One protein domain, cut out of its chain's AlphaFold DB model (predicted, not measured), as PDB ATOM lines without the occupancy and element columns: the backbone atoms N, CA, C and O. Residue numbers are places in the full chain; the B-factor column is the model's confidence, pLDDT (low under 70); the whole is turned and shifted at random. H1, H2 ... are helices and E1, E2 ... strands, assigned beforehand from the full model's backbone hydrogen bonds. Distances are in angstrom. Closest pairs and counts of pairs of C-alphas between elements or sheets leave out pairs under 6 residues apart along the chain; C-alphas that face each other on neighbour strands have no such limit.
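AT A GLANCE: This is residues 547 to 677 of the 768 residues of an uncharacterized protein of Candidatus Falkowbacteria bacterium CG1_02_41_21 (UniProt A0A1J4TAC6). A long, narrow rod is built along one long helix, H1, with H2 folded back beside its second half as a helical hairpin and H4 running back beside its first half. The short helix H3 lies between these two stretches, and the long link of residues 622 to 639 makes a wide loop at the side of the rod before H4 begins. Residues 590 to 595, the turn from H1 to H2, stick out at one end, while both ends of the printed part lie at the other end, their C-alphas 10.7 A apart. The printed part has 131 residues with one named strand and four named helices, in the order E1, H1, H2, H3, H4, and its class is mostly helix. It is only just loose, close to extended, with a radius of gyration of the C-alphas of 20.7 A and spans of 80 by 27 by 20 A.

IN THESE COORDINATES: H1, residues 550 to 589, is the longest helix at 58.6 A, from C-alpha 550 at (-8.593, 33.940, 4.965) to C-alpha 589 at (10.617, -21.059, -1.579). H4, residues 640 to 674, measures 50.6 A and ends with C-alpha 674 at (-2.872, 44.422, 8.596). H2, residues 596 to 613, measures 25.6 A. H3, residues 617 to 621, measures 6.4 A. E1, residues 547 to 549, measures 7.0 A and pairs with no named strand.

HOW THE PARTS SIT: H1 touches H2 with its residues 571 to 589 alone, at a shallow tilt of 23 degrees, opposite ways. The closest C-alphas of this hairpin, those of Leu 574 and Ser 613, are 5.9 A apart. H1 touches H4 with its residues 552 to 570 alone, at a shallow tilt of 17 degrees, opposite ways; the closest C-alphas, those of Glu 556 and Gln 660, are 4.9 A apart. H2 and H4 are apart. H3 touches H4, which meets it with residues 649 to 654 alone, the closest C-alphas being those of Ile 621 and Val 650 at 5.7 A. H3 and H1 are close but not clearly touching, with the C-alphas of Glu 567 and Leu 617 closest at 6.0 A. H2 and H3 are only just apart, their closest C-alphas 8.3 A from each other. E1 and H1 meet only through their link; the closest C-alphas of E1 and H4, those of Leu 548 and Glu 671, are 5.9 A apart. In H1, H2, H3 and H4, every backbone O i to N i+4 pair is within hydrogen-bond range.

THE WHOLE: The two C-alphas farthest apart, those of Phe 593 and Tyr 677, are 80.4 A from each other. The printed part has no cut. The link from H3 to H4, 18 residues, is long; the link from H1 to H2, 6 residues, is short. The mean pLDDT of the printed part is 80.1, and it is under 70 in residues 592 to 595, residues 623 to 636, residue 674 and residue 677.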
ATOM      1  N   LEU A 547      -6.572  40.434  12.523       74.00
ATOM      2  CA  LEU A 547      -7.023  40.317  11.140       74.00
ATOM      3  C   LEU A 547      -6.244  39.214  10.423       74.00
ATOM      4  O   LEU A 547      -5.012  39.274  10.388       74.00
ATOM      5  N   LEU A 548      -6.957  38.263   9.824       72.81
ATOM      6  CA  LEU A 548      -6.406  37.128   9.082       72.81
ATOM      7  C   LEU A 548      -6.700  37.259   7.582       72.81
ATOM      8  O   LEU A 548      -7.797  37.664   7.189       72.81
ATOM      9  N   ASP A 549      -5.738  36.879   6.737       76.38
ATOM     10  CA  ASP A 549      -5.965  36.689   5.297       76.38
ATOM     11  C   ASP A 549      -6.561  35.297   5.073       76.38
ATOM     12  O   ASP A 549      -5.841  34.299   4.969       76.38
ATOM     13  N   SER A 550      -7.891  35.226   4.996       74.50
ATOM     14  CA  SER A 550      -8.593  33.940   4.965       74.50
ATOM     15  C   SER A 550      -8.268  33.117   3.719       74.50
ATOM     16  O   SER A 550      -8.311  31.890   3.758       74.50
ATOM     17  N   THR A 551      -7.884  33.761   2.611       76.38
ATOM     18  CA  THR A 551      -7.580  33.054   1.360       76.38
ATOM     19  C   THR A 551      -6.238  32.341   1.453       76.38
ATOM     20  O   THR A 551      -6.133  31.170   1.087       76.38
ATOM     21  N   ASN A 552      -5.209  33.032   1.947       79.31
ATOM     22  CA  ASN A 552      -3.890  32.427   2.123       79.31
ATOM     23  C   ASN A 552      -3.878  31.427   3.283       79.31
ATOM     24  O   ASN A 552      -3.253  30.377   3.147       79.31
ATOM     25  N   HIS A 553      -4.612  31.704   4.362       78.31
ATOM     26  CA  HIS A 553      -4.733  30.789   5.494       78.31
ATOM     27  C   HIS A 553      -5.439  29.484   5.097       78.31
ATOM     28  O   HIS A 553      -4.913  28.398   5.331       78.31
ATOM     29  N   GLN A 554      -6.574  29.564   4.389       83.06
ATOM     30  CA  GLN A 554      -7.258  28.369   3.887       83.06
ATOM     31  C   GLN A 554      -6.381  27.586   2.901       83.06
ATOM     32  O   GLN A 554      -6.288  26.366   2.997       83.06
ATOM     33  N   ALA A 555      -5.678  28.269   1.990       83.81
ATOM     34  CA  ALA A 555      -4.783  27.612   1.037       83.81
ATOM     35  C   ALA A 555      -3.583  26.919   1.713       83.81
ATOM     36  O   ALA A 555      -3.091  25.906   1.206       83.81
ATOM     37  N   GLU A 556      -3.097  27.439   2.842       86.12
ATOM     38  CA  GLU A 556      -2.088  26.771   3.667       86.12
ATOM     39  C   GLU A 556      -2.640  25.483   4.287       86.12
ATOM     40  O   GLU A 556      -2.023  24.422   4.133       86.12
ATOM     41  N   VAL A 557      -3.810  25.565   4.932       85.38
ATOM     42  CA  VAL A 557      -4.491  24.426   5.567       85.38
ATOM     43  C   VAL A 557      -4.796  23.331   4.542       85.38
ATOM     44  O   VAL A 557      -4.472  22.165   4.775       85.38
ATOM     45  N   ASP A 558      -5.319  23.701   3.371       88.06
ATOM     46  CA  ASP A 558      -5.612  22.767   2.279       88.06
ATOM     47  C   ASP A 558      -4.345  22.015   1.837       88.06
ATOM     48  O   ASP A 558      -4.355  20.793   1.677       88.06
ATOM     49  N   LYS A 559      -3.207  22.712   1.691       87.75
ATOM     50  CA  LYS A 559      -1.934  22.076   1.303       87.75
ATOM     51  C   LYS A 559      -1.345  21.189   2.390       87.75
ATOM     52  O   LYS A 559      -0.702  20.187   2.063       87.75
ATOM     53  N   GLN A 560      -1.561  21.527   3.656       87.44
ATOM     54  CA  GLN A 560      -1.188  20.670   4.774       87.44
ATOM     55  C   GLN A 560      -1.993  19.367   4.759       87.44
ATOM     56  O   GLN A 560      -1.416  18.291   4.933       87.44
ATOM     57  N   GLN A 561      -3.299  19.449   4.500       89.31
ATOM     58  CA  GLN A 561      -4.163  18.278   4.408       89.31
ATOM     59  C   GLN A 561      -3.811  17.406   3.192       89.31
ATOM     60  O   GLN A 561      -3.622  16.202   3.348       89.31
ATOM     61  N   GLU A 562      -3.602  18.003   2.013       90.50
ATOM     62  CA  GLU A 562      -3.144  17.278   0.814       90.50
ATOM     63  C   GLU A 562      -1.824  16.523   1.059       90.50
ATOM     64  O   GLU A 562      -1.613  15.434   0.530       90.50
ATOM     65  N   TYR A 563      -0.903  17.089   1.847       90.50
ATOM     66  CA  TYR A 563       0.335  16.404   2.223       90.50
ATOM     67  C   TYR A 563       0.085  15.215   3.166       90.50
ATOM     68  O   TYR A 563       0.690  14.160   2.980       90.50
ATOM     69  N   GLN A 564      -0.803  15.361   4.154       88.56
ATOM     70  CA  GLN A 564      -1.156  14.278   5.080       88.56
ATOM     71  C   GLN A 564      -1.829  13.105   4.356       88.56
ATOM     72  O   GLN A 564      -1.469  11.952   4.592       88.56
ATOM     73  N   GLU A 565      -2.749  13.398   3.435       91.19
ATOM     74  CA  GLU A 565      -3.396  12.393   2.584       91.19
ATOM     75  C   GLU A 565      -2.357  11.656   1.722       91.19
ATOM     76  O   GLU A 565      -2.322  10.423   1.698       91.19
ATOM     77  N   LEU A 566      -1.431  12.393   1.098       91.50
ATOM     78  CA  LEU A 566      -0.332  11.820   0.315       91.50
ATOM     79  C   LEU A 566       0.595  10.926   1.156       91.50
ATOM     80  O   LEU A 566       1.076   9.892   0.686       91.50
ATOM     81  N   GLU A 567       0.865  11.306   2.405       88.62
ATOM     82  CA  GLU A 567       1.676  10.504   3.317       88.62
ATOM     83  C   GLU A 567       0.979   9.186   3.690       88.62
ATOM     84  O   GLU A 567       1.620   8.127   3.736       88.62
ATOM     85  N   GLU A 568      -0.334   9.213   3.911       90.50
ATOM     86  CA  GLU A 568      -1.121   8.007   4.167       90.50
ATOM     87  C   GLU A 568      -1.158   7.081   2.940       90.50
ATOM     88  O   GLU A 568      -0.976   5.860   3.070       90.50
ATOM     89  N   GLU A 569      -1.306   7.645   1.738       91.88
ATOM     90  CA  GLU A 569      -1.209   6.907   0.476       91.88
ATOM     91  C   GLU A 569       0.168   6.253   0.302       91.88
ATOM     92  O   GLU A 569       0.254   5.061  -0.019       91.88
ATOM     93  N   TYR A 570       1.246   6.988   0.583       91.19
ATOM     94  CA  TYR A 570       2.620   6.487   0.540       91.19
ATOM     95  C   TYR A 570       2.832   5.299   1.493       91.19
ATOM     96  O   TYR A 570       3.348   4.247   1.090       91.19
ATOM     97  N   ARG A 571       2.380   5.415   2.749       90.00
ATOM     98  CA  ARG A 571       2.469   4.332   3.746       90.00
ATOM     99  C   ARG A 571       1.659   3.109   3.320       90.00
ATOM    100  O   ARG A 571       2.123   1.970   3.448       90.00
ATOM    101  N   THR A 572       0.464   3.331   2.778       91.12
ATOM    102  CA  THR A 572      -0.418   2.267   2.282       91.12
ATOM    103  C   THR A 572       0.196   1.543   1.087       91.12
ATOM    104  O   THR A 572       0.185   0.308   1.039       91.12
ATOM    105  N   TYR A 573       0.791   2.287   0.153       92.69
ATOM    106  CA  TYR A 573       1.519   1.736  -0.985       92.69
ATOM    107  C   TYR A 573       2.647   0.801  -0.526       92.69
ATOM    108  O   TYR A 573       2.672  -0.369  -0.916       92.69
ATOM    109  N   LEU A 574       3.524   1.266   0.371       89.75
ATOM    110  CA  LEU A 574       4.644   0.463   0.873       89.75
ATOM    111  C   LEU A 574       4.190  -0.794   1.620       89.75
ATOM    112  O   LEU A 574       4.763  -1.867   1.430       89.75
ATOM    113  N   LYS A 575       3.132  -0.698   2.431       91.50
ATOM    114  CA  LYS A 575       2.550  -1.849   3.134       91.50
ATOM    115  C   LYS A 575       2.062  -2.928   2.161       91.50
ATOM    116  O   LYS A 575       2.294  -4.117   2.395       91.50
ATOM    117  N   ASN A 576       1.414  -2.521   1.070       91.31
ATOM    118  CA  ASN A 576       0.928  -3.435   0.038       91.31
ATOM    119  C   ASN A 576       2.081  -4.090  -0.735       91.31
ATOM    120  O   ASN A 576       2.048  -5.302  -0.960       91.31
ATOM    121  N   GLU A 577       3.125  -3.330  -1.078       90.88
ATOM    122  CA  GLU A 577       4.320  -3.878  -1.734       90.88
ATOM    123  C   GLU A 577       5.052  -4.884  -0.834       90.88
ATOM    124  O   GLU A 577       5.381  -5.983  -1.278       90.88
ATOM    125  N   ILE A 578       5.222  -4.585   0.459       89.81
ATOM    126  CA  ILE A 578       5.804  -5.518   1.440       89.81
ATOM    127  C   ILE A 578       5.017  -6.836   1.475       89.81
ATOM    128  O   ILE A 578       5.607  -7.916   1.400       89.81
ATOM    129  N   ALA A 579       3.685  -6.771   1.556       89.25
ATOM    130  CA  ALA A 579       2.831  -7.959   1.581       89.25
ATOM    131  C   ALA A 579       2.922  -8.781   0.280       89.25
ATOM    132  O   ALA A 579       2.937 -10.019   0.319       89.25
ATOM    133  N   SER A 580       3.018  -8.099  -0.865       89.56
ATOM    134  CA  SER A 580       3.222  -8.712  -2.180       89.56
ATOM    135  C   SER A 580       4.564  -9.448  -2.246       89.56
ATOM    136  O   SER A 580       4.600 -10.643  -2.558       89.56
ATOM    137  N   ILE A 581       5.653  -8.788  -1.836       88.62
ATOM    138  CA  ILE A 581       7.007  -9.358  -1.824       88.62
ATOM    139  C   ILE A 581       7.084 -10.572  -0.886       88.62
ATOM    140  O   ILE A 581       7.583 -11.618  -1.295       88.62
ATOM    141  N   ILE A 582       6.527 -10.500   0.332       88.44
ATOM    142  CA  ILE A 582       6.468 -11.641   1.272       88.44
ATOM    143  C   ILE A 582       5.716 -12.825   0.652       88.44
ATOM    144  O   ILE A 582       6.136 -13.982   0.757       88.44
ATOM    145  N   SER A 583       4.593 -12.559  -0.016       87.81
ATOM    146  CA  SER A 583       3.815 -13.597  -0.697       87.81
ATOM    147  C   SER A 583       4.608 -14.248  -1.832       87.81
ATOM    148  O   SER A 583       4.532 -15.465  -2.035       87.81
ATOM    149  N   GLU A 584       5.392 -13.460  -2.564       85.62
ATOM    150  CA  GLU A 584       6.239 -13.923  -3.659       85.62
ATOM    151  C   GLU A 584       7.462 -14.712  -3.170       85.62
ATOM    152  O   GLU A 584       7.777 -15.749  -3.762       85.62
ATOM    153  N   ILE A 585       8.075 -14.322  -2.046       85.88
ATOM    154  CA  ILE A 585       9.113 -15.099  -1.346       85.88
ATOM    155  C   ILE A 585       8.560 -16.479  -0.974       85.88
ATOM    156  O   ILE A 585       9.070 -17.491  -1.458       85.88
ATOM    157  N   ASN A 586       7.434 -16.533  -0.254       83.94
ATOM    158  CA  ASN A 586       6.787 -17.784   0.165       83.94
ATOM    159  C   ASN A 586       6.427 -18.706  -1.018       83.94
ATOM    160  O   ASN A 586       6.523 -19.934  -0.939       83.94
ATOM    161  N   ARG A 587       5.980 -18.137  -2.148       83.06
ATOM    162  CA  ARG A 587       5.716 -18.888  -3.393       83.06
ATOM    163  C   ARG A 587       7.004 -19.385  -4.044       83.06
ATOM    164  O   ARG A 587       7.007 -20.438  -4.691       83.06
ATOM    165  N   THR A 588       8.082 -18.622  -3.925       81.81
ATOM    166  CA  THR A 588       9.373 -18.914  -4.542       81.81
ATOM    167  C   THR A 588      10.108 -20.013  -3.780       81.81
ATOM    168  O   THR A 588      10.584 -20.946  -4.427       81.81
ATOM    169  N   GLU A 589      10.077 -20.002  -2.449       77.94
ATOM    170  CA  GLU A 589      10.617 -21.059  -1.579       77.94
ATOM    171  C   GLU A 589       9.979 -22.435  -1.834       77.94
ATOM    172  O   GLU A 589      10.652 -23.460  -1.773       77.94
ATOM    173  N   LYS A 590       8.694 -22.477  -2.214       74.75
ATOM    174  CA  LYS A 590       7.947 -23.727  -2.460       74.75
ATOM    175  C   LYS A 590       8.269 -24.459  -3.776       74.75
ATOM    176  O   LYS A 590       7.750 -25.557  -3.967       74.75
ATOM    177  N   LYS A 591       9.076 -23.915  -4.708       72.44
ATOM    178  CA  LYS A 591       9.436 -24.629  -5.969       72.44
ATOM    179  C   LYS A 591      10.901 -25.109  -5.950       72.44
ATOM    180  O   LYS A 591      11.793 -24.329  -5.648       72.44
ATOM    181  N   LEU A 592      11.141 -26.367  -6.342       54.50
ATOM    182  CA  LEU A 592      12.302 -27.200  -5.957       54.50
ATOM    183  C   LEU A 592      13.638 -27.072  -6.748       54.50
ATOM    184  O   LEU A 592      14.553 -27.824  -6.433       54.50
ATOM    185  N   PHE A 593      13.834 -26.168  -7.724       50.50
ATOM    186  CA  PHE A 593      15.097 -26.119  -8.511       50.50
ATOM    187  C   PHE A 593      15.663 -24.693  -8.742       50.50
ATOM    188  O   PHE A 593      14.943 -23.827  -9.226       50.50
ATOM    189  N   ASN A 594      16.951 -24.487  -8.395       56.03
ATOM    190  CA  ASN A 594      17.842 -23.312  -8.590       56.03
ATOM    191  C   ASN A 594      17.227 -21.896  -8.448       56.03
ATOM    192  O   ASN A 594      16.977 -21.214  -9.437       56.03
ATOM    193  N   LYS A 595      17.058 -21.412  -7.203       63.56
ATOM    194  CA  LYS A 595      16.406 -20.114  -6.891       63.56
ATOM    195  C   LYS A 595      17.154 -19.156  -5.957       63.56
ATOM    196  O   LYS A 595      16.605 -18.121  -5.584       63.56
ATOM    197  N   LYS A 596      18.390 -19.476  -5.554       73.38
ATOM    198  CA  LYS A 596      19.120 -18.706  -4.526       73.38
ATOM    199  C   LYS A 596      19.294 -17.226  -4.897       73.38
ATOM    200  O   LYS A 596      19.244 -16.369  -4.024       73.38
ATOM    201  N   GLU A 597      19.465 -16.931  -6.182       75.12
ATOM    202  CA  GLU A 597      19.633 -15.565  -6.684       75.12
ATOM    203  C   GLU A 597      18.311 -14.782  -6.709       75.12
ATOM    204  O   GLU A 597      18.262 -13.658  -6.223       75.12
ATOM    205  N   THR A 598      17.211 -15.399  -7.161       79.25
ATOM    206  CA  THR A 598      15.873 -14.780  -7.162       79.25
ATOM    207  C   THR A 598      15.367 -14.476  -5.750       79.25
ATOM    208  O   THR A 598      14.814 -13.404  -5.528       79.25
ATOM    209  N   LEU A 599      15.582 -15.386  -4.790       81.94
ATOM    210  CA  LEU A 599      15.232 -15.160  -3.380       81.94
ATOM    211  C   LEU A 599      16.051 -14.017  -2.774       81.94
ATOM    212  O   LEU A 599      15.472 -13.100  -2.211       81.94
ATOM    213  N   ASN A 600      17.369 -13.994  -2.998       81.50
ATOM    214  CA  ASN A 600      18.236 -12.912  -2.521       81.50
ATOM    215  C   ASN A 600      17.815 -11.536  -3.082       81.50
ATOM    216  O   ASN A 600      17.891 -10.527  -2.387       81.50
ATOM    217  N   THR A 601      17.340 -11.476  -4.330       83.19
ATOM    218  CA  THR A 601      16.789 -10.243  -4.915       83.19
ATOM    219  C   THR A 601      15.472  -9.825  -4.254       83.19
ATOM    220  O   THR A 601      15.285  -8.641  -3.983       83.19
ATOM    221  N   LEU A 602      14.572 -10.768  -3.954       85.31
ATOM    222  CA  LEU A 602      13.316 -10.482  -3.249       85.31
ATOM    223  C   LEU A 602      13.542 -10.075  -1.785       85.31
ATOM    224  O   LEU A 602      12.907  -9.132  -1.328       85.31
ATOM    225  N   ASP A 603      14.481 -10.708  -1.079       83.44
ATOM    226  CA  ASP A 603      14.843 -10.357   0.301       83.44
ATOM    227  C   ASP A 603      15.456  -8.955   0.383       83.44
ATOM    228  O   ASP A 603      15.131  -8.175   1.279       83.44
ATOM    229  N   LYS A 604      16.301  -8.589  -0.590       82.94
ATOM    230  CA  LYS A 604      16.819  -7.219  -0.715       82.94
ATOM    231  C   LYS A 604      15.705  -6.212  -0.994       82.94
ATOM    232  O   LYS A 604      15.686  -5.163  -0.362       82.94
ATOM    233  N   ARG A 605      14.760  -6.531  -1.891       86.88
ATOM    234  CA  ARG A 605      13.567  -5.698  -2.142       86.88
ATOM    235  C   ARG A 605      12.727  -5.519  -0.881       86.88
ATOM    236  O   ARG A 605      12.357  -4.393  -0.562       86.88
ATOM    237  N   LEU A 606      12.479  -6.602  -0.145       86.56
ATOM    238  CA  LEU A 606      11.729  -6.584   1.107       86.56
ATOM    239  C   LEU A 606      12.401  -5.683   2.146       86.56
ATOM    240  O   LEU A 606      11.734  -4.824   2.718       86.56
ATOM    241  N   GLY A 607      13.713  -5.841   2.345       82.25
ATOM    242  CA  GLY A 607      14.492  -5.009   3.260       82.25
ATOM    243  C   GLY A 607      14.437  -3.523   2.896       82.25
ATOM    244  O   GLY A 607      14.232  -2.689   3.778       82.25
ATOM    245  N   THR A 608      14.528  -3.191   1.603       84.25
ATOM    246  CA  THR A 608      14.404  -1.807   1.125       84.25
ATOM    247  C   THR A 608      13.004  -1.233   1.377       84.25
ATOM    248  O   THR A 608      12.894  -0.131   1.911       84.25
ATOM    249  N   CYS A 609      11.925  -1.958   1.058       85.44
ATOM    250  CA  CYS A 609      10.557  -1.481   1.304       85.44
ATOM    251  C   CYS A 609      10.235  -1.362   2.803       85.44
ATOM    252  O   CYS A 609       9.573  -0.409   3.208       85.44
ATOM    253  N   GLN A 610      10.726  -2.285   3.638       84.38
ATOM    254  CA  GLN A 610      10.562  -2.229   5.096       84.38
ATOM    255  C   GLN A 610      11.264  -1.014   5.703       84.38
ATOM    256  O   GLN A 610      10.658  -0.309   6.511       84.38
ATOM    257  N   ALA A 611      12.498  -0.729   5.275       81.06
ATOM    258  CA  ALA A 611      13.221   0.467   5.700       81.06
ATOM    259  C   ALA A 611      12.432   1.738   5.353       81.06
ATOM    260  O   ALA A 611      12.220   2.580   6.223       81.06
ATOM    261  N   LEU A 612      11.895   1.828   4.132       83.50
ATOM    262  CA  LEU A 612      11.064   2.961   3.719       83.50
ATOM    263  C   LEU A 612       9.759   3.080   4.502       83.50
ATOM    264  O   LEU A 612       9.378   4.178   4.871       83.50
ATOM    265  N   SER A 613       9.100   1.962   4.811       84.81
ATOM    266  CA  SER A 613       7.833   1.982   5.556       84.81
ATOM    267  C   SER A 613       7.982   2.383   7.024       84.81
ATOM    268  O   SER A 613       6.992   2.694   7.678       84.81
ATOM    269  N   SER A 614       9.208   2.326   7.549       81.88
ATOM    270  CA  SER A 614       9.518   2.688   8.935       81.88
ATOM    271  C   SER A 614       9.830   4.175   9.136       81.88
ATOM    272  O   SER A 614      10.060   4.576  10.271       81.88
ATOM    273  N   HIS A 615       9.826   4.966   8.060       80.88
ATOM    274  CA  HIS A 615      10.130   6.398   8.066       80.88
ATOM    275  C   HIS A 615       8.971   7.197   7.469       80.88
ATOM    276  O   HIS A 615       8.143   6.661   6.723       80.88
ATOM    277  N   GLU A 616       8.911   8.484   7.795       84.25
ATOM    278  CA  GLU A 616       7.919   9.394   7.226       84.25
ATOM    279  C   GLU A 616       8.315   9.791   5.799       84.25
ATOM    280  O   GLU A 616       9.492   9.765   5.424       84.25
ATOM    281  N   LEU A 617       7.343  10.203   4.979       83.81
ATOM    282  CA  LEU A 617       7.637  10.691   3.623       83.81
ATOM    283  C   LEU A 617       8.592  11.903   3.667       83.81
ATOM    284  O   LEU A 617       9.475  12.038   2.814       83.81
ATOM    285  N   ALA A 618       8.465  12.731   4.710       79.75
ATOM    286  CA  ALA A 618       9.341  13.861   5.006       79.75
ATOM    287  C   ALA A 618      10.817  13.446   5.103       79.75
ATOM    288  O   ALA A 618      11.674  14.095   4.497       79.75
ATOM    289  N   ASP A 619      11.118  12.342   5.790       78.12
ATOM    290  CA  ASP A 619      12.490  11.862   5.994       78.12
ATOM    291  C   ASP A 619      13.186  11.574   4.660       78.12
ATOM    292  O   ASP A 619      14.387  11.818   4.499       78.12
ATOM    293  N   ARG A 620      12.427  11.113   3.657       75.56
ATOM    294  CA  ARG A 620      12.952  10.911   2.305       75.56
ATOM    295  C   ARG A 620      13.073  12.212   1.517       75.56
ATOM    296  O   ARG A 620      14.071  12.405   0.827       75.56
ATOM    297  N   ILE A 621      12.110  13.125   1.640       79.81
ATOM    298  CA  ILE A 621      12.146  14.447   0.985       79.81
ATOM    299  C   ILE A 621      13.367  15.272   1.432       79.81
ATOM    300  O   ILE A 621      13.973  15.979   0.613       79.81
ATOM    301  N   PHE A 622      13.725  15.184   2.717       77.81
ATOM    302  CA  PHE A 622      14.841  15.909   3.333       77.81
ATOM    303  C   PHE A 622      16.172  15.148   3.312       77.81
ATOM    304  O   PHE A 622      17.178  15.680   3.781       77.81
ATOM    305  N   GLY A 623      16.208  13.944   2.732       66.62
ATOM    306  CA  GLY A 623      17.435  13.155   2.603       66.62
ATOM    307  C   GLY A 623      17.985  12.649   3.938       66.62
ATOM    308  O   GLY A 623      19.188  12.454   4.068       66.62
ATOM    309  N   TRP A 624      17.127  12.464   4.945       61.81
ATOM    310  CA  TRP A 624      17.503  11.909   6.251       61.81
ATOM    311  C   TRP A 624      17.619  10.381   6.227       61.81
ATOM    312  O   TRP A 624      18.247   9.785   7.101       61.81
ATOM    313  N   ILE A 625      17.096   9.751   5.172       61.62
ATOM    314  CA  ILE A 625      17.421   8.376   4.789       61.62
ATOM    315  C   ILE A 625      18.756   8.402   4.036       61.62
ATOM    316  O   ILE A 625      18.797   8.361   2.810       61.62
ATOM    317  N   ASP A 626      19.851   8.536   4.778       53.97
ATOM    318  CA  ASP A 626      21.194   8.575   4.205       53.97
ATOM    319  C   ASP A 626      21.807   7.158   4.170       53.97
ATOM    320  O   ASP A 626      21.698   6.385   5.134       53.97
ATOM    321  N   ASP A 627      22.482   6.816   3.063       51.03
ATOM    322  CA  ASP A 627      23.142   5.513   2.803       51.03
ATOM    323  C   ASP A 627      24.129   5.105   3.919       51.03
ATOM    324  O   ASP A 627      24.518   3.942   4.059       51.03
ATOM    325  N   SER A 628      24.554   6.076   4.726       49.66
ATOM    326  CA  SER A 628      25.588   5.959   5.747       49.66
ATOM    327  C   SER A 628      25.135   5.238   7.029       49.66
ATOM    328  O   SER A 628      25.974   4.601   7.674       49.66
ATOM    329  N   ASN A 629      23.837   5.246   7.376       45.22
ATOM    330  CA  ASN A 629      23.331   4.678   8.642       45.22
ATOM    331  C   ASN A 629      22.418   3.447   8.508       45.22
ATOM    332  O   ASN A 629      22.204   2.745   9.499       45.22
ATOM    333  N   SER A 630      21.934   3.101   7.309       49.69
ATOM    334  CA  SER A 630      21.159   1.872   7.102       49.69
ATOM    335  C   SER A 630      21.926   0.888   6.209       49.69
ATOM    336  O   SER A 630      22.028   1.039   5.000       49.69
ATOM    337  N   ARG A 631      22.452  -0.204   6.782       48.25
ATOM    338  CA  ARG A 631      23.109  -1.281   5.998       48.25
ATOM    339  C   ARG A 631      22.169  -1.992   5.001       48.25
ATOM    340  O   ARG A 631      22.605  -2.912   4.311       48.25
ATOM    341  N   LEU A 632      20.893  -1.607   4.957       55.19
ATOM    342  CA  LEU A 632      19.806  -2.299   4.269       55.19
ATOM    343  C   LEU A 632      19.206  -1.504   3.104       55.19
ATOM    344  O   LEU A 632      18.537  -2.110   2.271       55.19
ATOM    345  N   PHE A 633      19.444  -0.193   3.004       63.97
ATOM    346  CA  PHE A 633      18.846   0.609   1.942       63.97
ATOM    347  C   PHE A 633      19.762   0.655   0.716       63.97
ATOM    348  O   PHE A 633      20.893   1.120   0.777       63.97
ATOM    349  N   LYS A 634      19.294   0.104  -0.407       67.75
ATOM    350  CA  LYS A 634      19.915   0.272  -1.727       67.75
ATOM    351  C   LYS A 634      18.812   0.460  -2.750       67.75
ATOM    352  O   LYS A 634      18.131  -0.515  -3.079       67.75
ATOM    353  N   GLU A 635      18.668   1.673  -3.279       66.25
ATOM    354  CA  GLU A 635      17.652   2.003  -4.294       66.25
ATOM    355  C   GLU A 635      17.740   1.096  -5.525       66.25
ATOM    356  O   GLU A 635      16.715   0.684  -6.062       66.25
ATOM    357  N   SER A 636      18.954   0.668  -5.894       66.06
ATOM    358  CA  SER A 636      19.207  -0.288  -6.981       66.06
ATOM    359  C   SER A 636      18.545  -1.660  -6.792       66.06
ATOM    360  O   SER A 636      18.598  -2.491  -7.696       66.06
ATOM    361  N   SER A 637      18.020  -1.954  -5.599       78.75
ATOM    362  CA  SER A 637      17.345  -3.221  -5.303       78.75
ATOM    363  C   SER A 637      15.870  -3.196  -5.695       78.75
ATOM    364  O   SER A 637      15.306  -4.266  -5.890       78.75
ATOM    365  N   LEU A 638      15.252  -2.017  -5.813       82.50
ATOM    366  CA  LEU A 638      13.866  -1.867  -6.260       82.50
ATOM    367  C   LEU A 638      13.764  -2.046  -7.775       82.50
ATOM    368  O   LEU A 638      14.717  -1.815  -8.522       82.50
ATOM    369  N   THR A 639      12.586  -2.440  -8.250       85.75
ATOM    370  CA  THR A 639      12.300  -2.385  -9.683       85.75
ATOM    371  C   THR A 639      12.195  -0.925 -10.143       85.75
ATOM    372  O   THR A 639      11.804  -0.057  -9.356       85.75
ATOM    373  N   PRO A 640      12.467  -0.631 -11.428       84.75
ATOM    374  CA  PRO A 640      12.309   0.721 -11.961       84.75
ATOM    375  C   PRO A 640      10.908   1.310 -11.732       84.75
ATOM    376  O   PRO A 640      10.780   2.506 -11.505       84.75
ATOM    377  N   ALA A 641       9.864   0.472 -11.747       84.88
ATOM    378  CA  ALA A 641       8.483   0.902 -11.533       84.88
ATOM    379  C   ALA A 641       8.183   1.279 -10.068       84.88
ATOM    380  O   ALA A 641       7.504   2.272  -9.824       84.88
ATOM    381  N   GLU A 642       8.695   0.514  -9.098       85.25
ATOM    382  CA  GLU A 642       8.562   0.827  -7.663       85.25
ATOM    383  C   GLU A 642       9.334   2.099  -7.307       85.25
ATOM    384  O   GLU A 642       8.817   2.972  -6.613       85.25
ATOM    385  N   LEU A 643      10.564   2.222  -7.820       84.62
ATOM    386  CA  LEU A 643      11.397   3.398  -7.597       84.62
ATOM    387  C   LEU A 643      10.743   4.656  -8.180       84.62
ATOM    388  O   LEU A 643      10.711   5.683  -7.508       84.62
ATOM    389  N   GLN A 644      10.171   4.560  -9.385       86.50
ATOM    390  CA  GLN A 644       9.457   5.675 -10.001       86.50
ATOM    391  C   GLN A 644       8.265   6.120  -9.151       86.50
ATOM    392  O   GLN A 644       8.171   7.299  -8.840       86.50
ATOM    393  N   LYS A 645       7.411   5.193  -8.696       88.12
ATOM    394  CA  LYS A 645       6.268   5.539  -7.833       88.12
ATOM    395  C   LYS A 645       6.689   6.229  -6.538       88.12
ATOM    396  O   LYS A 645       6.046   7.180  -6.114       88.12
ATOM    397  N   ILE A 646       7.754   5.748  -5.897       87.25
ATOM    398  CA  ILE A 646       8.263   6.365  -4.668       87.25
ATOM    399  C   ILE A 646       8.790   7.777  -4.946       87.25
ATOM    400  O   ILE A 646       8.516   8.686  -4.166       87.25
ATOM    401  N   ASN A 647       9.504   7.973  -6.053       84.94
ATOM    402  CA  ASN A 647       9.972   9.298  -6.455       84.94
ATOM    403  C   ASN A 647       8.804  10.239  -6.784       84.94
ATOM    404  O   ASN A 647       8.846  11.397  -6.383       84.94
ATOM    405  N   ASP A 648       7.732   9.735  -7.402       88.06
ATOM    406  CA  ASP A 648       6.524  10.520  -7.674       88.06
ATOM    407  C   ASP A 648       5.872  11.021  -6.364       88.06
ATOM    408  O   ASP A 648       5.525  12.200  -6.271       88.06
ATOM    409  N   PHE A 649       5.776  10.179  -5.321       90.44
ATOM    410  CA  PHE A 649       5.308  10.598  -3.985       90.44
ATOM    411  C   PHE A 649       6.216  11.665  -3.356       90.44
ATOM    412  O   PHE A 649       5.733  12.635  -2.775       90.44
ATOM    413  N   VAL A 650       7.537  11.511  -3.478       86.56
ATOM    414  CA  VAL A 650       8.522  12.471  -2.950       86.56
ATOM    415  C   VAL A 650       8.410  13.820  -3.662       86.56
ATOM    416  O   VAL A 650       8.424  14.862  -3.005       86.56
ATOM    417  N   ASP A 651       8.265  13.822  -4.986       86.31
ATOM    418  CA  ASP A 651       8.135  15.042  -5.781       86.31
ATOM    419  C   ASP A 651       6.809  15.762  -5.501       86.31
ATOM    420  O   ASP A 651       6.794  16.984  -5.322       86.31
ATOM    421  N   GLN A 652       5.700  15.023  -5.386       89.38
ATOM    422  CA  GLN A 652       4.402  15.579  -4.993       89.38
ATOM    423  C   GLN A 652       4.437  16.142  -3.567       89.38
ATOM    424  O   GLN A 652       4.050  17.292  -3.353       89.38
ATOM    425  N   GLY A 653       5.002  15.405  -2.608       88.62
ATOM    426  CA  GLY A 653       5.128  15.859  -1.223       88.62
ATOM    427  C   GLY A 653       6.016  17.097  -1.101       88.62
ATOM    428  O   GLY A 653       5.670  18.053  -0.405       88.62
ATOM    429  N   ARG A 654       7.125  17.153  -1.849       87.50
ATOM    430  CA  ARG A 654       8.000  18.334  -1.916       87.50
ATOM    431  C   ARG A 654       7.277  19.547  -2.507       87.50
ATOM    432  O   ARG A 654       7.489  20.662  -2.028       87.50
ATOM    433  N   ASN A 655       6.437  19.354  -3.524       87.94
ATOM    434  CA  ASN A 655       5.639  20.431  -4.111       87.94
ATOM    435  C   ASN A 655       4.576  20.951  -3.134       87.94
ATOM    436  O   ASN A 655       4.457  22.170  -2.992       87.94
ATOM    437  N   ASN A 656       3.887  20.063  -2.411       88.38
ATOM    438  CA  ASN A 656       2.891  20.440  -1.404       88.38
ATOM    439  C   ASN A 656       3.530  21.220  -0.250       88.38
ATOM    440  O   ASN A 656       3.092  22.327   0.044       88.38
ATOM    441  N   LEU A 657       4.647  20.737   0.309       86.38
ATOM    442  CA  LEU A 657       5.379  21.441   1.373       86.38
ATOM    443  C   LEU A 657       5.930  22.802   0.919       86.38
ATOM    444  O   LEU A 657       5.973  23.758   1.693       86.38
ATOM    445  N   LYS A 658       6.371  22.918  -0.340       87.62
ATOM    446  CA  LYS A 658       6.834  24.196  -0.901       87.62
ATOM    447  C   LYS A 658       5.679  25.177  -1.109       87.62
ATOM    448  O   LYS A 658       5.865  26.370  -0.881       87.62
ATOM    449  N   ALA A 659       4.517  24.693  -1.549       86.31
ATOM    450  CA  ALA A 659       3.311  25.500  -1.694       86.31
ATOM    451  C   ALA A 659       2.785  25.961  -0.328       86.31
ATOM    452  O   ALA A 659       2.560  27.153  -0.159       86.31
ATOM    453  N   GLN A 660       2.711  25.062   0.657       88.75
ATOM    454  CA  GLN A 660       2.337  25.381   2.036       88.75
ATOM    455  C   GLN A 660       3.222  26.493   2.612       88.75
ATOM    456  O   GLN A 660       2.714  27.540   2.989       88.75
ATOM    457  N   LYS A 661       4.556  26.344   2.564       86.06
ATOM    458  CA  LYS A 661       5.495  27.387   3.030       86.06
ATOM    459  C   LYS A 661       5.329  28.723   2.310       86.06
ATOM    460  O   LYS A 661       5.600  29.773   2.883       86.06
ATOM    461  N   LYS A 662       4.945  28.695   1.030       88.81
ATOM    462  CA  LYS A 662       4.681  29.913   0.262       88.81
ATOM    463  C   LYS A 662       3.417  30.608   0.776       88.81
ATOM    464  O   LYS A 662       3.477  31.815   0.976       88.81
ATOM    465  N   TYR A 663       2.327  29.870   0.984       85.94
ATOM    466  CA  TYR A 663       1.077  30.418   1.520       85.94
ATOM    467  C   TYR A 663       1.251  30.928   2.950       85.94
ATOM    468  O   TYR A 663       0.885  32.068   3.211       85.94
ATOM    469  N   GLN A 664       1.943  30.169   3.801       84.56
ATOM    470  CA  GLN A 664       2.320  30.585   5.151       84.56
ATOM    471  C   GLN A 664       3.069  31.926   5.137       84.56
ATOM    472  O   GLN A 664       2.676  32.882   5.794       84.56
ATOM    473  N   HIS A 665       4.114  32.053   4.312       84.00
ATOM    474  CA  HIS A 665       4.872  33.303   4.223       84.00
ATOM    475  C   HIS A 665       4.039  34.480   3.680       84.00
ATOM    476  O   HIS A 665       4.274  35.631   4.049       84.00
ATOM    477  N   GLN A 666       3.091  34.212   2.777       81.94
ATOM    478  CA  GLN A 666       2.190  35.229   2.231       81.94
ATOM    479  C   GLN A 666       1.156  35.694   3.266       81.94
ATOM    480  O   GLN A 666       0.943  36.903   3.367       81.94
ATOM    481  N   SER A 667       0.586  34.776   4.055       80.62
ATOM    482  CA  SER A 667      -0.303  35.099   5.180       80.62
ATOM    483  C   SER A 667       0.451  35.885   6.257       80.62
ATOM    484  O   SER A 667       0.028  36.987   6.586       80.62
ATOM    485  N   GLU A 668       1.642  35.445   6.679       80.62
ATOM    486  CA  GLU A 668       2.460  36.151   7.682       80.62
ATOM    487  C   GLU A 668       2.793  37.600   7.276       80.62
ATOM    488  O   GLU A 668       2.795  38.509   8.110       80.62
ATOM    489  N   LEU A 669       3.098  37.843   5.995       78.44
ATOM    490  CA  LEU A 669       3.365  39.192   5.486       78.44
ATOM    491  C   LEU A 669       2.101  40.059   5.469       78.44
ATOM    492  O   LEU A 669       2.157  41.211   5.905       78.44
ATOM    493  N   ALA A 670       0.979  39.516   4.991       71.38
ATOM    494  CA  ALA A 670      -0.296  40.226   4.938       71.38
ATOM    495  C   ALA A 670      -0.811  40.561   6.345       71.38
ATOM    496  O   ALA A 670      -1.178  41.702   6.620       71.38
ATOM    497  N   GLU A 671      -0.756  39.601   7.266       75.56
ATOM    498  CA  GLU A 671      -1.170  39.757   8.658       75.56
ATOM    499  C   GLU A 671      -0.289  40.757   9.402       75.56
ATOM    500  O   GLU A 671      -0.798  41.565  10.175       75.56
ATOM    501  N   ARG A 672       1.023  40.781   9.155       77.56
ATOM    502  CA  ARG A 672       1.913  41.776   9.770       77.56
ATOM    503  C   ARG A 672       1.572  43.204   9.346       77.56
ATOM    504  O   ARG A 672       1.659  44.122  10.165       77.56
ATOM    505  N   ASP A 673       1.222  43.396   8.079       70.25
ATOM    506  CA  ASP A 673       0.845  44.707   7.559       70.25
ATOM    507  C   ASP A 673      -0.554  45.119   8.041       70.25
ATOM    508  O   ASP A 673      -0.728  46.263   8.468       70.25
ATOM    509  N   LEU A 674      -1.516  44.191   8.084       69.88
ATOM    510  CA  LEU A 674      -2.872  44.422   8.596       69.88
ATOM    511  C   LEU A 674      -2.891  44.704  10.110       69.88
ATOM    512  O   LEU A 674      -3.559  45.637  10.555       69.88
ATOM    513  N   ASN A 675      -2.102  43.969  10.898       70.62
ATOM    514  CA  ASN A 675      -2.099  44.029  12.366       70.62
ATOM    515  C   ASN A 675      -1.095  45.039  12.951       70.62
ATOM    516  O   ASN A 675      -0.853  45.067  14.156       70.62
ATOM    517  N   ARG A 676      -0.523  45.932  12.134       71.44
ATOM    518  CA  ARG A 676       0.510  46.895  12.566       71.44
ATOM    519  C   ARG A 676       0.077  47.856  13.690       71.44
ATOM    520  O   ARG A 676       0.932  48.492  14.305       71.44
ATOM    521  N   TYR A 677      -1.225  48.000  13.938       62.69
ATOM    522  CA  TYR A 677      -1.792  48.858  14.987       62.69
ATOM    523  C   TYR A 677      -2.760  48.124  15.923       62.69
ATOM    524  O   TYR A 677      -3.597  48.777  16.545       62.69
TER     525      TYR A 677